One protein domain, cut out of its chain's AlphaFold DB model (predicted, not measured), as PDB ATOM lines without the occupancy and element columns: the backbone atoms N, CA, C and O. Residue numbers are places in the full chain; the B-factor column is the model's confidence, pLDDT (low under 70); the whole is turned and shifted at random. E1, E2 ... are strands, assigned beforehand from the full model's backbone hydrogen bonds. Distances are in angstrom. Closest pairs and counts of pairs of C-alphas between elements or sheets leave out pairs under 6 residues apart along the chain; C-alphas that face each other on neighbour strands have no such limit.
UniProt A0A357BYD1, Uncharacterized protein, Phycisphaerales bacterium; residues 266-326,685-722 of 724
ATOM      1  N   ASN A 266       5.996 -86.447  14.289       85.88
ATOM      2  CA  ASN A 266       5.258 -86.465  15.570       85.88
ATOM      3  C   ASN A 266       5.263 -85.070  16.237       85.88
ATOM      4  O   ASN A 266       5.480 -84.943  17.444       85.88
ATOM      5  N   VAL A 267       5.112 -84.021  15.441       90.56
ATOM      6  CA  VAL A 267       5.178 -82.620  15.826       90.56
ATOM      7  C   VAL A 267       4.091 -81.915  15.039       90.56
ATOM      8  O   VAL A 267       4.054 -81.996  13.812       90.56
ATOM      9  N   ILE A 268       3.210 -81.220  15.742       93.56
ATOM     10  CA  ILE A 268       2.359 -80.213  15.112       93.56
ATOM     11  C   ILE A 268       3.021 -78.853  15.277       93.56
ATOM     12  O   ILE A 268       3.739 -78.611  16.245       93.56
ATOM     13  N   GLN A 269       2.743 -77.953  14.356       93.50
ATOM     14  CA  GLN A 269       3.028 -76.536  14.506       93.50
ATOM     15  C   GLN A 269       1.720 -75.845  14.861       93.50
ATOM     16  O   GLN A 269       0.717 -76.042  14.180       93.50
ATOM     17  N   VAL A 270       1.710 -75.075  15.942       95.75
ATOM     18  CA  VAL A 270       0.571 -74.246  16.331       95.75
ATOM     19  C   VAL A 270       0.884 -72.811  15.955       95.75
ATOM     20  O   VAL A 270       1.884 -72.257  16.409       95.75
ATOM     21  N   ASN A 271       0.030 -72.225  15.127       95.25
ATOM     22  CA  ASN A 271       0.225 -70.894  14.586       95.25
ATOM     23  C   ASN A 271      -0.487 -69.858  15.460       95.25
ATOM     24  O   ASN A 271      -1.641 -70.023  15.865       95.25
ATOM     25  N   LEU A 272       0.214 -68.772  15.751       96.06
ATOM     26  CA  LEU A 272      -0.230 -67.609  16.506       96.06
ATOM     27  C   LEU A 272      -0.087 -66.358  15.628       96.06
ATOM     28  O   LEU A 272       0.743 -66.357  14.715       96.06
ATOM     29  N   PRO A 273      -0.831 -65.275  15.913       95.31
ATOM     30  CA  PRO A 273      -0.504 -63.965  15.358       95.31
ATOM     31  C   PRO A 273       0.975 -63.637  15.614       95.31
ATOM     32  O   PRO A 273       1.448 -63.864  16.728       95.31
ATOM     33  N   ARG A 274       1.707 -63.072  14.638       93.00
ATOM     34  CA  ARG A 274       3.152 -62.757  14.771       93.00
ATOM     35  C   ARG A 274       3.507 -62.021  16.069       93.00
ATOM     36  O   ARG A 274       4.563 -62.240  16.650       93.00
ATOM     37  N   ARG A 275       2.616 -61.137  16.516       92.94
ATOM     38  CA  ARG A 275       2.765 -60.293  17.712       92.94
ATOM     39  C   ARG A 275       2.519 -61.011  19.047       92.94
ATOM     40  O   ARG A 275       2.613 -60.374  20.092       92.94
ATOM     41  N   ALA A 276       2.165 -62.294  19.035       95.12
ATOM     42  CA  ALA A 276       2.083 -63.098  20.248       95.12
ATOM     43  C   ALA A 276       3.504 -63.388  20.742       95.12
ATOM     44  O   ALA A 276       4.234 -64.116  20.093       95.12
ATOM     45  N   GLU A 277       3.922 -62.836  21.878       95.94
ATOM     46  CA  GLU A 277       5.226 -63.176  22.459       95.94
ATOM     47  C   GLU A 277       5.072 -64.382  23.392       95.94
ATOM     48  O   GLU A 277       4.601 -64.232  24.522       95.94
ATOM     49  N   VAL A 278       5.408 -65.582  22.907       97.19
ATOM     50  CA  VAL A 278       5.237 -66.849  23.643       97.19
ATOM     51  C   VAL A 278       6.017 -66.859  24.959       97.19
ATOM     52  O   VAL A 278       7.219 -66.628  25.000       97.19
ATOM     53  N   VAL A 279       5.310 -67.196  26.037       97.69
ATOM     54  CA  VAL A 279       5.839 -67.316  27.403       97.69
ATOM     55  C   VAL A 279       5.991 -68.781  27.806       97.69
ATOM     56  O   VAL A 279       7.001 -69.163  28.387       97.69
ATOM     57  N   SER A 280       4.988 -69.624  27.537       97.75
ATOM     58  CA  SER A 280       5.045 -71.043  27.908       97.75
ATOM     59  C   SER A 280       4.112 -71.909  27.064       97.75
ATOM     60  O   SER A 280       3.108 -71.430  26.534       97.75
ATOM     61  N   VAL A 281       4.450 -73.195  26.936       98.38
ATOM     62  CA  VAL A 281       3.743 -74.167  26.092       98.38
ATOM     63  C   VAL A 281       3.493 -75.444  26.888       98.38
ATOM     64  O   VAL A 281       4.400 -75.972  27.530       98.38
ATOM     65  N   PHE A 282       2.270 -75.966  26.826       98.44
ATOM     66  CA  PHE A 282       1.857 -77.187  27.513       98.44
ATOM     67  C   PHE A 282       1.121 -78.139  26.570       98.44
ATOM     68  O   PHE A 282       0.308 -77.701  25.756       98.44
ATOM     69  N   LEU A 283       1.338 -79.441  26.762       98.06
ATOM     70  CA  LEU A 283       0.550 -80.533  26.191       98.06
ATOM     71  C   LEU A 283      -0.043 -81.360  27.340       98.06
ATOM     72  O   LEU A 283       0.698 -81.919  28.146       98.06
ATOM     73  N   ASP A 284      -1.371 -81.415  27.444       97.69
ATOM     74  CA  ASP A 284      -2.097 -82.073  28.542       97.69
ATOM     75  C   ASP A 284      -1.588 -81.652  29.933       97.69
ATOM     76  O   ASP A 284      -1.305 -82.475  30.802       97.69
ATOM     77  N   ASN A 285      -1.444 -80.334  30.126       97.50
ATOM     78  CA  ASN A 285      -0.908 -79.684  31.332       97.50
ATOM     79  C   ASN A 285       0.555 -80.018  31.668       97.50
ATOM     80  O   ASN A 285       1.068 -79.542  32.678       97.50
ATOM     81  N   LYS A 286       1.254 -80.790  30.830       97.62
ATOM     82  CA  LYS A 286       2.693 -81.016  30.969       97.62
ATOM     83  C   LYS A 286       3.447 -79.955  30.172       97.62
ATOM     84  O   LYS A 286       3.113 -79.757  29.002       97.62
ATOM     85  N   PRO A 287       4.439 -79.270  30.763       98.00
ATOM     86  CA  PRO A 287       5.225 -78.288  30.033       98.00
ATOM     87  C   PRO A 287       5.989 -78.976  28.898       98.00
ATOM     88  O   PRO A 287       6.610 -80.023  29.097       98.00
ATOM     89  N   VAL A 288       5.939 -78.384  27.709       97.25
ATOM     90  CA  VAL A 288       6.823 -78.752  26.603       97.25
ATOM     91  C   VAL A 288       8.177 -78.131  26.911       97.25
ATOM     92  O   VAL A 288       8.288 -76.913  27.030       97.25
ATOM     93  N   LYS A 289       9.196 -78.970  27.103       94.94
ATOM     94  CA  LYS A 289      10.565 -78.494  27.319       94.94
ATOM     95  C   LYS A 289      11.076 -77.889  26.013       94.94
ATOM     96  O   LYS A 289      10.957 -78.542  24.984       94.94
ATOM     97  N   GLU A 290      11.609 -76.671  26.091       90.44
ATOM     98  CA  GLU A 290      12.267 -75.975  24.974       90.44
ATOM     99  C   GLU A 290      11.404 -75.926  23.696       90.44
ATOM    100  O   GLU A 290      11.766 -76.500  22.668       90.44
ATOM    101  N   PRO A 291      10.223 -75.278  23.740       91.44
ATOM    102  CA  PRO A 291       9.397 -75.152  22.549       91.44
ATOM    103  C   PRO A 291      10.159 -74.380  21.467       91.44
ATOM    104  O   PRO A 291      10.648 -73.278  21.707       91.44
ATOM    105  N   VAL A 292      10.227 -74.941  20.258       94.00
ATOM    106  CA  VAL A 292      10.804 -74.238  19.107       94.00
ATOM    107  C   VAL A 292       9.769 -73.243  18.597       94.00
ATOM    108  O   VAL A 292       8.735 -73.640  18.051       94.00
ATOM    109  N   VAL A 293      10.056 -71.959  18.791       94.50
ATOM    110  CA  VAL A 293       9.253 -70.834  18.304       94.50
ATOM    111  C   VAL A 293       9.957 -70.231  17.092       94.50
ATOM    112  O   VAL A 293      11.166 -70.023  17.136       94.50
ATOM    113  N   ARG A 294       9.225 -69.983  16.002       91.50
ATOM    114  CA  ARG A 294       9.754 -69.322  14.794       91.50
ATOM    115  C   ARG A 294       8.778 -68.277  14.289       91.50
ATOM    116  O   ARG A 294       7.585 -68.568  14.187       91.50
ATOM    117  N   CYS A 295       9.268 -67.105  13.909       89.19
ATOM    118  CA  CYS A 295       8.453 -66.110  13.212       89.19
ATOM    119  C   CYS A 295       8.572 -66.295  11.696       89.19
ATOM    120  O   CYS A 295       9.673 -66.285  11.158       89.19
ATOM    121  N   VAL A 296       7.446 -66.437  11.000       82.62
ATOM    122  CA  VAL A 296       7.409 -66.546   9.534       82.62
ATOM    123  C   VAL A 296       6.284 -65.655   9.037       82.62
ATOM    124  O   VAL A 296       5.105 -65.946   9.246       82.62
ATOM    125  N   GLY A 297       6.653 -64.530   8.424       87.62
ATOM    126  CA  GLY A 297       5.675 -63.577   7.906       87.62
ATOM    127  C   GLY A 297       4.719 -63.071   8.993       87.62
ATOM    128  O   GLY A 297       5.179 -62.608  10.031       87.62
ATOM    129  N   SER A 298       3.407 -63.162   8.781       91.00
ATOM    130  CA  SER A 298       2.342 -62.726   9.699       91.00
ATOM    131  C   SER A 298       2.040 -63.713  10.832       91.00
ATOM    132  O   SER A 298       1.187 -63.433  11.680       91.00
ATOM    133  N   LEU A 299       2.764 -64.834  10.904       92.69
ATOM    134  CA  LEU A 299       2.594 -65.851  11.936       92.69
ATOM    135  C   LEU A 299       3.818 -65.978  12.844       92.69
ATOM    136  O   LEU A 299       4.968 -65.831  12.428       92.69
ATOM    137  N   GLN A 300       3.550 -66.348  14.092       93.19
ATOM    138  CA  GLN A 300       4.516 -67.006  14.957       93.19
ATOM    139  C   GLN A 300       4.099 -68.469  15.121       93.19
ATOM    140  O   GLN A 300       2.963 -68.769  15.476       93.19
ATOM    141  N   THR A 301       5.012 -69.388  14.839       93.06
ATOM    142  CA  THR A 301       4.754 -70.830  14.828       93.06
ATOM    143  C   THR A 301       5.431 -71.485  16.027       93.06
ATOM    144  O   THR A 301       6.585 -71.187  16.336       93.06
ATOM    145  N   VAL A 302       4.715 -72.370  16.720       95.88
ATOM    146  CA  VAL A 302       5.208 -73.096  17.897       95.88
ATOM    147  C   VAL A 302       5.189 -74.588  17.609       95.88
ATOM    148  O   VAL A 302       4.125 -75.174  17.409       95.88
ATOM    149  N   SER A 303       6.357 -75.224  17.616       94.94
ATOM    150  CA  SER A 303       6.464 -76.672  17.422       94.94
ATOM    151  C   SER A 303       6.125 -77.417  18.711       94.94
ATOM    152  O   SER A 303       6.759 -77.214  19.746       94.94
ATOM    153  N   VAL A 304       5.132 -78.305  18.647       96.12
ATOM    154  CA  VAL A 304       4.639 -79.090  19.784       96.12
ATOM    155  C   VAL A 304       4.797 -80.581  19.483       96.12
ATOM    156  O   VAL A 304       4.120 -81.093  18.587       96.12
ATOM    157  N   PRO A 305       5.654 -81.313  20.220       95.44
ATOM    158  CA  PRO A 305       5.801 -82.749  20.040       95.44
ATOM    159  C   PRO A 305       4.541 -83.477  20.514       95.44
ATOM    160  O   PRO A 305       4.127 -83.351  21.663       95.44
ATOM    161  N   VAL A 306       3.944 -84.280  19.637       95.62
ATOM    162  CA  VAL A 306       2.670 -84.987  19.849       95.62
ATOM    163  C   VAL A 306       2.804 -86.510  19.777       95.62
ATOM    164  O   VAL A 306       1.804 -87.224  19.718       95.62
ATOM    165  N   ALA A 307       4.032 -87.037  19.842       93.88
ATOM    166  CA  ALA A 307       4.311 -88.479  19.820       93.88
ATOM    167  C   ALA A 307       3.562 -89.269  20.912       93.88
ATOM    168  O   ALA A 307       3.245 -90.442  20.732       93.88
ATOM    169  N   SER A 308       3.277 -88.629  22.049       94.81
ATOM    170  CA  SER A 308       2.560 -89.226  23.179       94.81
ATOM    171  C   SER A 308       1.051 -89.370  22.948       94.81
ATOM    172  O   SER A 308       0.393 -90.132  23.663       94.81
ATOM    173  N   VAL A 309       0.481 -88.670  21.960       96.00
ATOM    174  CA  VAL A 309      -0.963 -88.668  21.701       96.00
ATOM    175  C   VAL A 309      -1.310 -89.831  20.780       96.00
ATOM    176  O   VAL A 309      -1.116 -89.776  19.567       96.00
ATOM    177  N   LYS A 310      -1.837 -90.910  21.363       96.00
ATOM    178  CA  LYS A 310      -2.188 -92.137  20.629       96.00
ATOM    179  C   LYS A 310      -3.314 -91.905  19.601       96.00
ATOM    180  O   LYS A 310      -4.182 -91.060  19.841       96.00
ATOM    181  N   PRO A 311      -3.374 -92.693  18.508       95.69
ATOM    182  CA  PRO A 311      -4.500 -92.687  17.575       95.69
ATOM    183  C   PRO A 311      -5.865 -92.758  18.271       95.69
ATOM    184  O   PRO A 311      -6.059 -93.477  19.252       95.69
ATOM    185  N   GLY A 312      -6.816 -91.973  17.776       95.50
ATOM    186  CA  GLY A 312      -8.166 -91.829  18.314       95.50
ATOM    187  C   GLY A 312      -8.285 -90.918  19.539       95.50
ATOM    188  O   GLY A 312      -9.404 -90.496  19.842       95.50
ATOM    189  N   LYS A 313      -7.180 -90.588  20.225       97.56
ATOM    190  CA  LYS A 313      -7.182 -89.781  21.455       97.56
ATOM    191  C   LYS A 313      -7.106 -88.282  21.176       97.56
ATOM    192  O   LYS A 313      -6.627 -87.838  20.131       97.56
ATOM    193  N   THR A 314      -7.595 -87.519  22.147       97.44
ATOM    194  CA  THR A 314      -7.527 -86.058  22.183       97.44
ATOM    195  C   THR A 314      -6.466 -85.619  23.178       97.44
ATOM    196  O   THR A 314      -6.315 -86.256  24.216       97.44
ATOM    197  N   ALA A 315      -5.781 -84.528  22.859       97.69
ATOM    198  CA  ALA A 315      -4.882 -83.819  23.753       97.69
ATOM    199  C   ALA A 315      -5.218 -82.324  23.747       97.69
ATOM    200  O   ALA A 315      -5.828 -81.818  22.801       97.69
ATOM    201  N   THR A 316      -4.832 -81.613  24.799       98.31
ATOM    202  CA  THR A 316      -4.982 -80.159  24.904       98.31
ATOM    203  C   THR A 316      -3.621 -79.498  24.787       98.31
ATOM    204  O   THR A 316      -2.741 -79.757  25.604       98.31
ATOM    205  N   VAL A 317      -3.464 -78.616  23.806       98.31
ATOM    206  CA  VAL A 317      -2.315 -77.718  23.716       98.31
ATOM    207  C   VAL A 317      -2.713 -76.370  24.292       98.31
ATOM    208  O   VAL A 317      -3.726 -75.792  23.893       98.31
ATOM    209  N   LYS A 318      -1.917 -75.867  25.230       98.44
ATOM    210  CA  LYS A 318      -2.085 -74.535  25.809       98.44
ATOM    211  C   LYS A 318      -0.799 -73.750  25.605       98.44
ATOM    212  O   LYS A 318       0.258 -74.200  26.031       98.44
ATOM    213  N   ILE A 319      -0.907 -72.580  24.995       98.44
ATOM    214  CA  ILE A 319       0.204 -71.654  24.793       98.44
ATOM    215  C   ILE A 319      -0.158 -70.348  25.481       98.44
ATOM    216  O   ILE A 319      -1.224 -69.800  25.214       98.44
ATOM    217  N   THR A 320       0.693 -69.864  26.378       98.31
ATOM    218  CA  THR A 320       0.551 -68.530  26.974       98.31
ATOM    219  C   THR A 320       1.518 -67.574  26.299       98.31
ATOM    220  O   THR A 320       2.628 -67.970  25.943       98.31
ATOM    221  N   TYR A 321       1.128 -66.316  26.172       98.00
ATOM    222  CA  TYR A 321       1.928 -65.252  25.580       98.00
ATOM    223  C   TYR A 321       1.655 -63.923  26.288       98.00
ATOM    224  O   TYR A 321       0.683 -63.800  27.036       98.00
ATOM    225  N   LYS A 322       2.507 -62.916  26.073       97.25
ATOM    226  CA  LYS A 322       2.205 -61.562  26.556       97.25
ATOM    227  C   LYS A 322       0.891 -61.058  25.942       97.25
ATOM    228  O   LYS A 322       0.631 -61.372  24.779       97.25
ATOM    229  N   PRO A 323       0.085 -60.268  26.680       96.75
ATOM    230  CA  PRO A 323      -1.182 -59.761  26.179       96.75
ATOM    231  C   PRO A 323      -1.065 -59.119  24.794       96.75
ATOM    232  O   PRO A 323      -0.286 -58.191  24.582       96.75
ATOM    233  N   LEU A 324      -1.862 -59.616  23.855       94.19
ATOM    234  CA  LEU A 324      -1.958 -59.100  22.503       94.19
ATOM    235  C   LEU A 324      -2.501 -57.665  22.520       94.19
ATOM    236  O   LEU A 324      -3.526 -57.372  23.136       94.19
ATOM    237  N   SER A 325      -1.842 -56.777  21.777       89.88
ATOM    238  CA  SER A 325      -2.344 -55.427  21.489       89.88
ATOM    239  C   SER A 325      -3.621 -55.450  20.620       89.88
ATOM    240  O   SER A 325      -4.065 -56.502  20.160       89.88
ATOM    241  N   LYS A 326      -4.227 -54.296  20.334       85.25
ATOM    242  CA  LYS A 326      -5.319 -54.186  19.341       85.25
ATOM    243  C   LYS A 326      -4.820 -53.871  17.921       85.25
ATOM    244  O   LYS A 326      -5.554 -53.316  17.116       85.25
ATOM    245  N   ARG A 685      -0.173 -84.431  10.122       84.81
ATOM    246  CA  ARG A 685      -1.455 -84.430   9.414       84.81
ATOM    247  C   ARG A 685      -2.486 -85.376  10.002       84.81
ATOM    248  O   ARG A 685      -3.647 -85.348   9.594       84.81
ATOM    249  N   ARG A 686      -2.101 -86.204  10.972       90.19
ATOM    250  CA  ARG A 686      -3.064 -87.023  11.710       90.19
ATOM    251  C   ARG A 686      -3.894 -86.184  12.665       90.19
ATOM    252  O   ARG A 686      -4.932 -86.652  13.127       90.19
ATOM    253  N   PHE A 687      -3.461 -84.971  12.991       93.44
ATOM    254  CA  PHE A 687      -4.109 -84.162  14.007       93.44
ATOM    255  C   PHE A 687      -5.161 -83.226  13.419       93.44
ATOM    256  O   PHE A 687      -4.995 -82.623  12.365       93.44
ATOM    257  N   THR A 688      -6.271 -83.113  14.146       94.12
ATOM    258  CA  THR A 688      -7.387 -82.206  13.844       94.12
ATOM    259  C   THR A 688      -7.704 -81.348  15.044       94.12
ATOM    260  O   THR A 688      -7.688 -81.850  16.168       94.12
ATOM    261  N   VAL A 689      -8.062 -80.090  14.822       95.56
ATOM    262  CA  VAL A 689      -8.587 -79.205  15.860       95.56
ATOM    263  C   VAL A 689     -10.053 -79.543  16.114       95.56
ATOM    264  O   VAL A 689     -10.873 -79.585  15.200       95.56
ATOM    265  N   ARG A 690     -10.385 -79.814  17.378       95.38
ATOM    266  CA  ARG A 690     -11.746 -80.129  17.843       95.38
ATOM    267  C   ARG A 690     -12.435 -78.951  18.499       95.38
ATOM    268  O   ARG A 690     -13.653 -78.867  18.451       95.38
ATOM    269  N   SER A 691     -11.664 -78.106  19.167       95.62
ATOM    270  CA  SER A 691     -12.106 -76.827  19.716       95.62
ATOM    271  C   SER A 691     -10.883 -75.974  20.014       95.62
ATOM    272  O   SER A 691      -9.793 -76.514  20.222       95.62
ATOM    273  N   GLY A 692     -11.059 -74.665  20.066       95.44
ATOM    274  CA  GLY A 692     -10.035 -73.760  20.546       95.44
ATOM    275  C   GLY A 692     -10.604 -72.427  20.996       95.44
ATOM    276  O   GLY A 692     -11.691 -72.040  20.576       95.44
ATOM    277  N   VAL A 693      -9.869 -71.739  21.860       96.81
ATOM    278  CA  VAL A 693     -10.189 -70.380  22.297       96.81
ATOM    279  C   VAL A 693      -8.898 -69.577  22.317       96.81
ATOM    280  O   VAL A 693      -7.952 -69.937  23.030       96.81
ATOM    281  N   LEU A 694      -8.868 -68.510  21.525       95.88
ATOM    282  CA  LEU A 694      -7.820 -67.500  21.535       95.88
ATOM    283  C   LEU A 694      -8.274 -66.337  22.423       95.88
ATOM    284  O   LEU A 694      -9.328 -65.744  22.205       95.88
ATOM    285  N   GLN A 695      -7.480 -66.036  23.445       96.31
ATOM    286  CA  GLN A 695      -7.710 -64.952  24.398       96.31
ATOM    287  C   GLN A 695      -6.568 -63.935  24.310       96.31
ATOM    288  O   GLN A 695      -5.613 -64.131  23.565       96.31
ATOM    289  N   SER A 696      -6.637 -62.858  25.090       95.69
ATOM    290  CA  SER A 696      -5.604 -61.819  25.069       95.69
ATOM    291  C   SER A 696      -4.205 -62.341  25.384       95.69
ATOM    292  O   SER A 696      -3.250 -61.835  24.820       95.69
ATOM    293  N   ASP A 697      -4.068 -63.329  26.266       97.50
ATOM    294  CA  ASP A 697      -2.794 -63.782  26.845       97.50
ATOM    295  C   ASP A 697      -2.529 -65.288  26.665       97.50
ATOM    296  O   ASP A 697      -1.536 -65.826  27.167       97.50
ATOM    297  N   LYS A 698      -3.428 -66.011  25.985       97.81
ATOM    298  CA  LYS A 698      -3.272 -67.450  25.751       97.81
ATOM    299  C   LYS A 698      -4.138 -67.983  24.617       97.81
ATOM    300  O   LYS A 698      -5.256 -67.533  24.387       97.81
ATOM    301  N   LEU A 699      -3.649 -69.046  23.990       98.00
ATOM    302  CA  LEU A 699      -4.394 -69.926  23.098       98.00
ATOM    303  C   LEU A 699      -4.538 -71.296  23.765       98.00
ATOM    304  O   LEU A 699      -3.554 -71.883  24.214       98.00
ATOM    305  N   THR A 700      -5.755 -71.831  23.811       98.00
ATOM    306  CA  THR A 700      -6.001 -73.224  24.218       98.00
ATOM    307  C   THR A 700      -6.709 -73.951  23.088       98.00
ATOM    308  O   THR A 700      -7.802 -73.540  22.713       98.00
ATOM    309  N   ILE A 701      -6.124 -75.030  22.566       97.31
ATOM    310  CA  ILE A 701      -6.716 -75.864  21.513       97.31
ATOM    311  C   ILE A 701      -6.790 -77.326  21.954       97.31
ATOM    312  O   ILE A 701      -5.862 -77.863  22.555       97.31
ATOM    313  N   LYS A 702      -7.894 -78.002  21.635       97.38
ATOM    314  CA  LYS A 702      -8.028 -79.456  21.759       97.38
ATOM    315  C   LYS A 702      -7.787 -80.086  20.399       97.38
ATOM    316  O   LYS A 702      -8.552 -79.846  19.467       97.38
ATOM    317  N   ILE A 703      -6.763 -80.919  20.300       96.94
ATOM    318  CA  ILE A 703      -6.393 -81.644  19.084       96.94
ATOM    319  C   ILE A 703      -6.776 -83.119  19.208       96.94
ATOM    320  O   ILE A 703      -6.752 -83.672  20.302       96.94
ATOM    321  N   ARG A 704      -7.119 -83.790  18.108       96.06
ATOM    322  CA  ARG A 704      -7.352 -85.244  18.071       96.06
ATOM    323  C   ARG A 704      -6.456 -85.895  17.036       96.06
ATOM    324  O   ARG A 704      -6.525 -85.503  15.875       96.06
ATOM    325  N   ASN A 705      -5.709 -86.915  17.449       95.62
ATOM    326  CA  ASN A 705      -4.989 -87.793  16.536       95.62
ATOM    327  C   ASN A 705      -5.993 -88.744  15.867       95.62
ATOM    328  O   ASN A 705      -6.633 -89.553  16.536       95.62
ATOM    329  N   CYS A 706      -6.158 -88.654  14.556       93.38
ATOM    330  CA  CYS A 706      -7.062 -89.487  13.770       93.38
ATOM    331  C   CYS A 706      -6.463 -90.859  13.420       93.38
ATOM    332  O   CYS A 706      -7.176 -91.697  12.877       93.38
ATOM    333  N   GLY A 707      -5.179 -91.098  13.698       90.75
ATOM    334  CA  GLY A 707      -4.440 -92.309  13.317       90.75
ATOM    335  C   GLY A 707      -4.035 -92.357  11.842       90.75
ATOM    336  O   GLY A 707      -3.015 -92.949  11.519       90.75
ATOM    337  N   LYS A 708      -4.788 -91.666  10.991       88.06
ATOM    338  CA  LYS A 708      -4.562 -91.453   9.561       88.06
ATOM    339  C   LYS A 708      -4.595 -89.964   9.243       88.06
ATOM    340  O   LYS A 708      -5.042 -89.177  10.081       88.06
ATOM    341  N   ILE A 709      -4.178 -89.594   8.036       84.31
ATOM    342  CA  ILE A 709      -4.298 -88.223   7.537       84.31
ATOM    343  C   ILE A 709      -5.746 -87.745   7.686       84.31
ATOM    344  O   ILE A 709      -6.704 -88.397   7.261       84.31
ATOM    345  N   ALA A 710      -5.909 -86.606   8.346       85.69
ATOM    346  CA  ALA A 710      -7.203 -85.994   8.525       85.69
ATOM    347  C   ALA A 710      -7.668 -85.308   7.238       85.69
ATOM    348  O   ALA A 710      -6.949 -84.489   6.674       85.69
ATOM    349  N   ALA A 711      -8.907 -85.581   6.825       80.25
ATOM    350  CA  ALA A 711      -9.512 -84.942   5.654       80.25
ATOM    351  C   ALA A 711      -9.712 -83.422   5.825       80.25
ATOM    352  O   ALA A 711      -9.727 -82.689   4.844       80.25
ATOM    353  N   LYS A 712      -9.873 -82.948   7.069       82.31
ATOM    354  CA  LYS A 712      -9.954 -81.526   7.431       82.31
ATOM    355  C   LYS A 712      -9.144 -81.275   8.694       82.31
ATOM    356  O   LYS A 712      -9.291 -82.027   9.657       82.31
ATOM    357  N   LYS A 713      -8.331 -80.214   8.713       81.50
ATOM    358  CA  LYS A 713      -7.533 -79.835   9.893       81.50
ATOM    359  C   LYS A 713      -8.357 -79.116  10.960       81.50
ATOM    360  O   LYS A 713      -8.105 -79.318  12.144       81.50
ATOM    361  N   SER A 714      -9.360 -78.337  10.562       81.00
ATOM    362  CA  SER A 714     -10.242 -77.570  11.448       81.00
ATOM    363  C   SER A 714     -11.665 -77.547  10.872       81.00
ATOM    364  O   SER A 714     -11.831 -77.567   9.657       81.00
ATOM    365  N   ASN A 715     -12.684 -77.532  11.736       72.75
ATOM    366  CA  ASN A 715     -14.102 -77.363  11.373       72.75
ATOM    367  C   ASN A 715     -14.645 -76.078  12.032       72.75
ATOM    368  O   ASN A 715     -15.557 -76.162  12.852       72.75
ATOM    369  N   ASP A 716     -13.998 -74.928  11.798       68.88
ATOM    370  CA  ASP A 716     -14.330 -73.635  12.438       68.88
ATOM    371  C   ASP A 716     -14.366 -73.667  13.971       68.88
ATOM    372  O   ASP A 716     -15.027 -72.875  14.639       68.88
ATOM    373  N   ALA A 717     -13.627 -74.604  14.556       78.12
ATOM    374  CA  ALA A 717     -13.785 -74.952  15.957       78.12
ATOM    375  C   ALA A 717     -13.071 -73.982  16.915       78.12
ATOM    376  O   ALA A 717     -13.085 -74.205  18.126       78.12
ATOM    377  N   VAL A 718     -12.406 -72.946  16.396       86.19
ATOM    378  CA  VAL A 718     -11.607 -72.013  17.194       86.19
ATOM    379  C   VAL A 718     -12.301 -70.663  17.292       86.19
ATOM    380  O   VAL A 718     -12.480 -69.966  16.293       86.19
ATOM    381  N   ASP A 719     -12.634 -70.274  18.519       91.44
ATOM    382  CA  ASP A 719     -13.088 -68.924  18.819       91.44
ATOM    383  C   ASP A 719     -11.896 -67.959  18.782       91.44
ATOM    384  O   ASP A 719     -11.017 -68.000  19.646       91.44
ATOM    385  N   ILE A 720     -11.873 -67.109  17.755       89.25
ATOM    386  CA  ILE A 720     -10.894 -66.029  17.585       89.25
ATOM    387  C   ILE A 720     -11.535 -64.640  17.665       89.25
ATOM    388  O   ILE A 720     -10.972 -63.679  17.151       89.25
ATOM    389  N   LYS A 721     -12.716 -64.506  18.291       89.56
ATOM    390  CA  LYS A 721     -13.419 -63.216  18.416       89.56
ATOM    391  C   LYS A 721     -12.559 -62.113  19.023       89.56
ATOM    392  O   LYS A 721     -12.794 -60.963  18.711       89.56
ATOM    393  N   PHE A 722     -11.571 -62.460  19.846       87.88
ATOM    394  CA  PHE A 722     -10.637 -61.494  20.422       87.88
ATOM    395  C   PHE A 722      -9.795 -60.740  19.371       87.88
ATOM    396  O   PHE A 722      -9.331 -59.639  19.648       87.88
TER     397      PHE A 722
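AT A GLANCE: This is residues 266 to 326 and 685 to 722 of the 724 residues of an uncharacterized protein of Phycisphaerales bacterium (UniProt A0A357BYD1). The printed part is a small sandwich of two strongly twisted sheets, only partly face to face: E2, E5, E7 and E6 make the larger layer and E1, E4 and E3 the smaller, with their strands crossed at 43 degrees. E3 lies far out at the edge of the smaller sheet, and the tail, residues 706 to 722, comes back beside E6 at residues 718 to 719. The printed part has 99 residues with seven named strands, E1 to E7 in order along the chain, and no named helix; the class is all strand, though under half of the residues, 49, are in named elements. Both sheets are antiparallel, in the orders E2 - E5 - E7 - E6 and E1 - E4 - E3. The whole is compact, with a radius of gyration of the C-alphas of 12.9 A and spans of 38 by 29 by 25 A.

HOW THE PARTS SIT: E1, residues 267 to 273, is an edge strand and the antiparallel neighbour of E4, residues 299 to 305, with N 270 and O 302 2.8 A apart. E3, residues 292 to 296, forms a hairpin with E4; N 301 and O 294 are 2.8 A apart. In the other sheet the edge strand E2, residues 278 to 283, is antiparallel to E5, residues 314 to 321, with N 282 and O 318 at 2.8 A. E5 is antiparallel to E7, residues 698 to 705, with N 317 and O 701 at 2.8 A. E7 forms a hairpin with the edge strand E6, residues 687 to 694, with N 702 and O 691 at 2.8 A; these five N and O pairs are within hydrogen-bond range. E6 bends by 69 degrees at residue 690. Between the sheets, the closest C-alphas of E1 and E6 are those of Ile 268 and Phe 687, 7.7 A apart, and of E2 and E4 those of Leu 283 and Val 304, 7.7 A apart. E1 and E7 are near each other, with 6 pairs of C-alphas within 10 A; E3 and E7 are apart.

IN THESE COORDINATES: E1 begins at C-alpha 267 at (5.178, -82.620, 15.826) and spans 19.5 A. E2 spans 14.7 A, E3 12.7 A and E4 19.0 A. E5 spans 23.1 A, ending at C-alpha 321 at (1.928, -65.252, 25.580). E6 spans 18.7 A, and E7 22.4 A, ending at C-alpha 705 at (-4.989, -87.793, 16.536).

THE WHOLE: The two C-alphas farthest apart are those of Lys 326 and Gly 707, at 38.6 A. Residues 327 to 684 are not printed, and C-alphas 326 and 685 are 32.1 A apart across this cut. Of the links that are printed whole, none is long. The mean pLDDT of the printed part is 93.1; residue 716 is under 70.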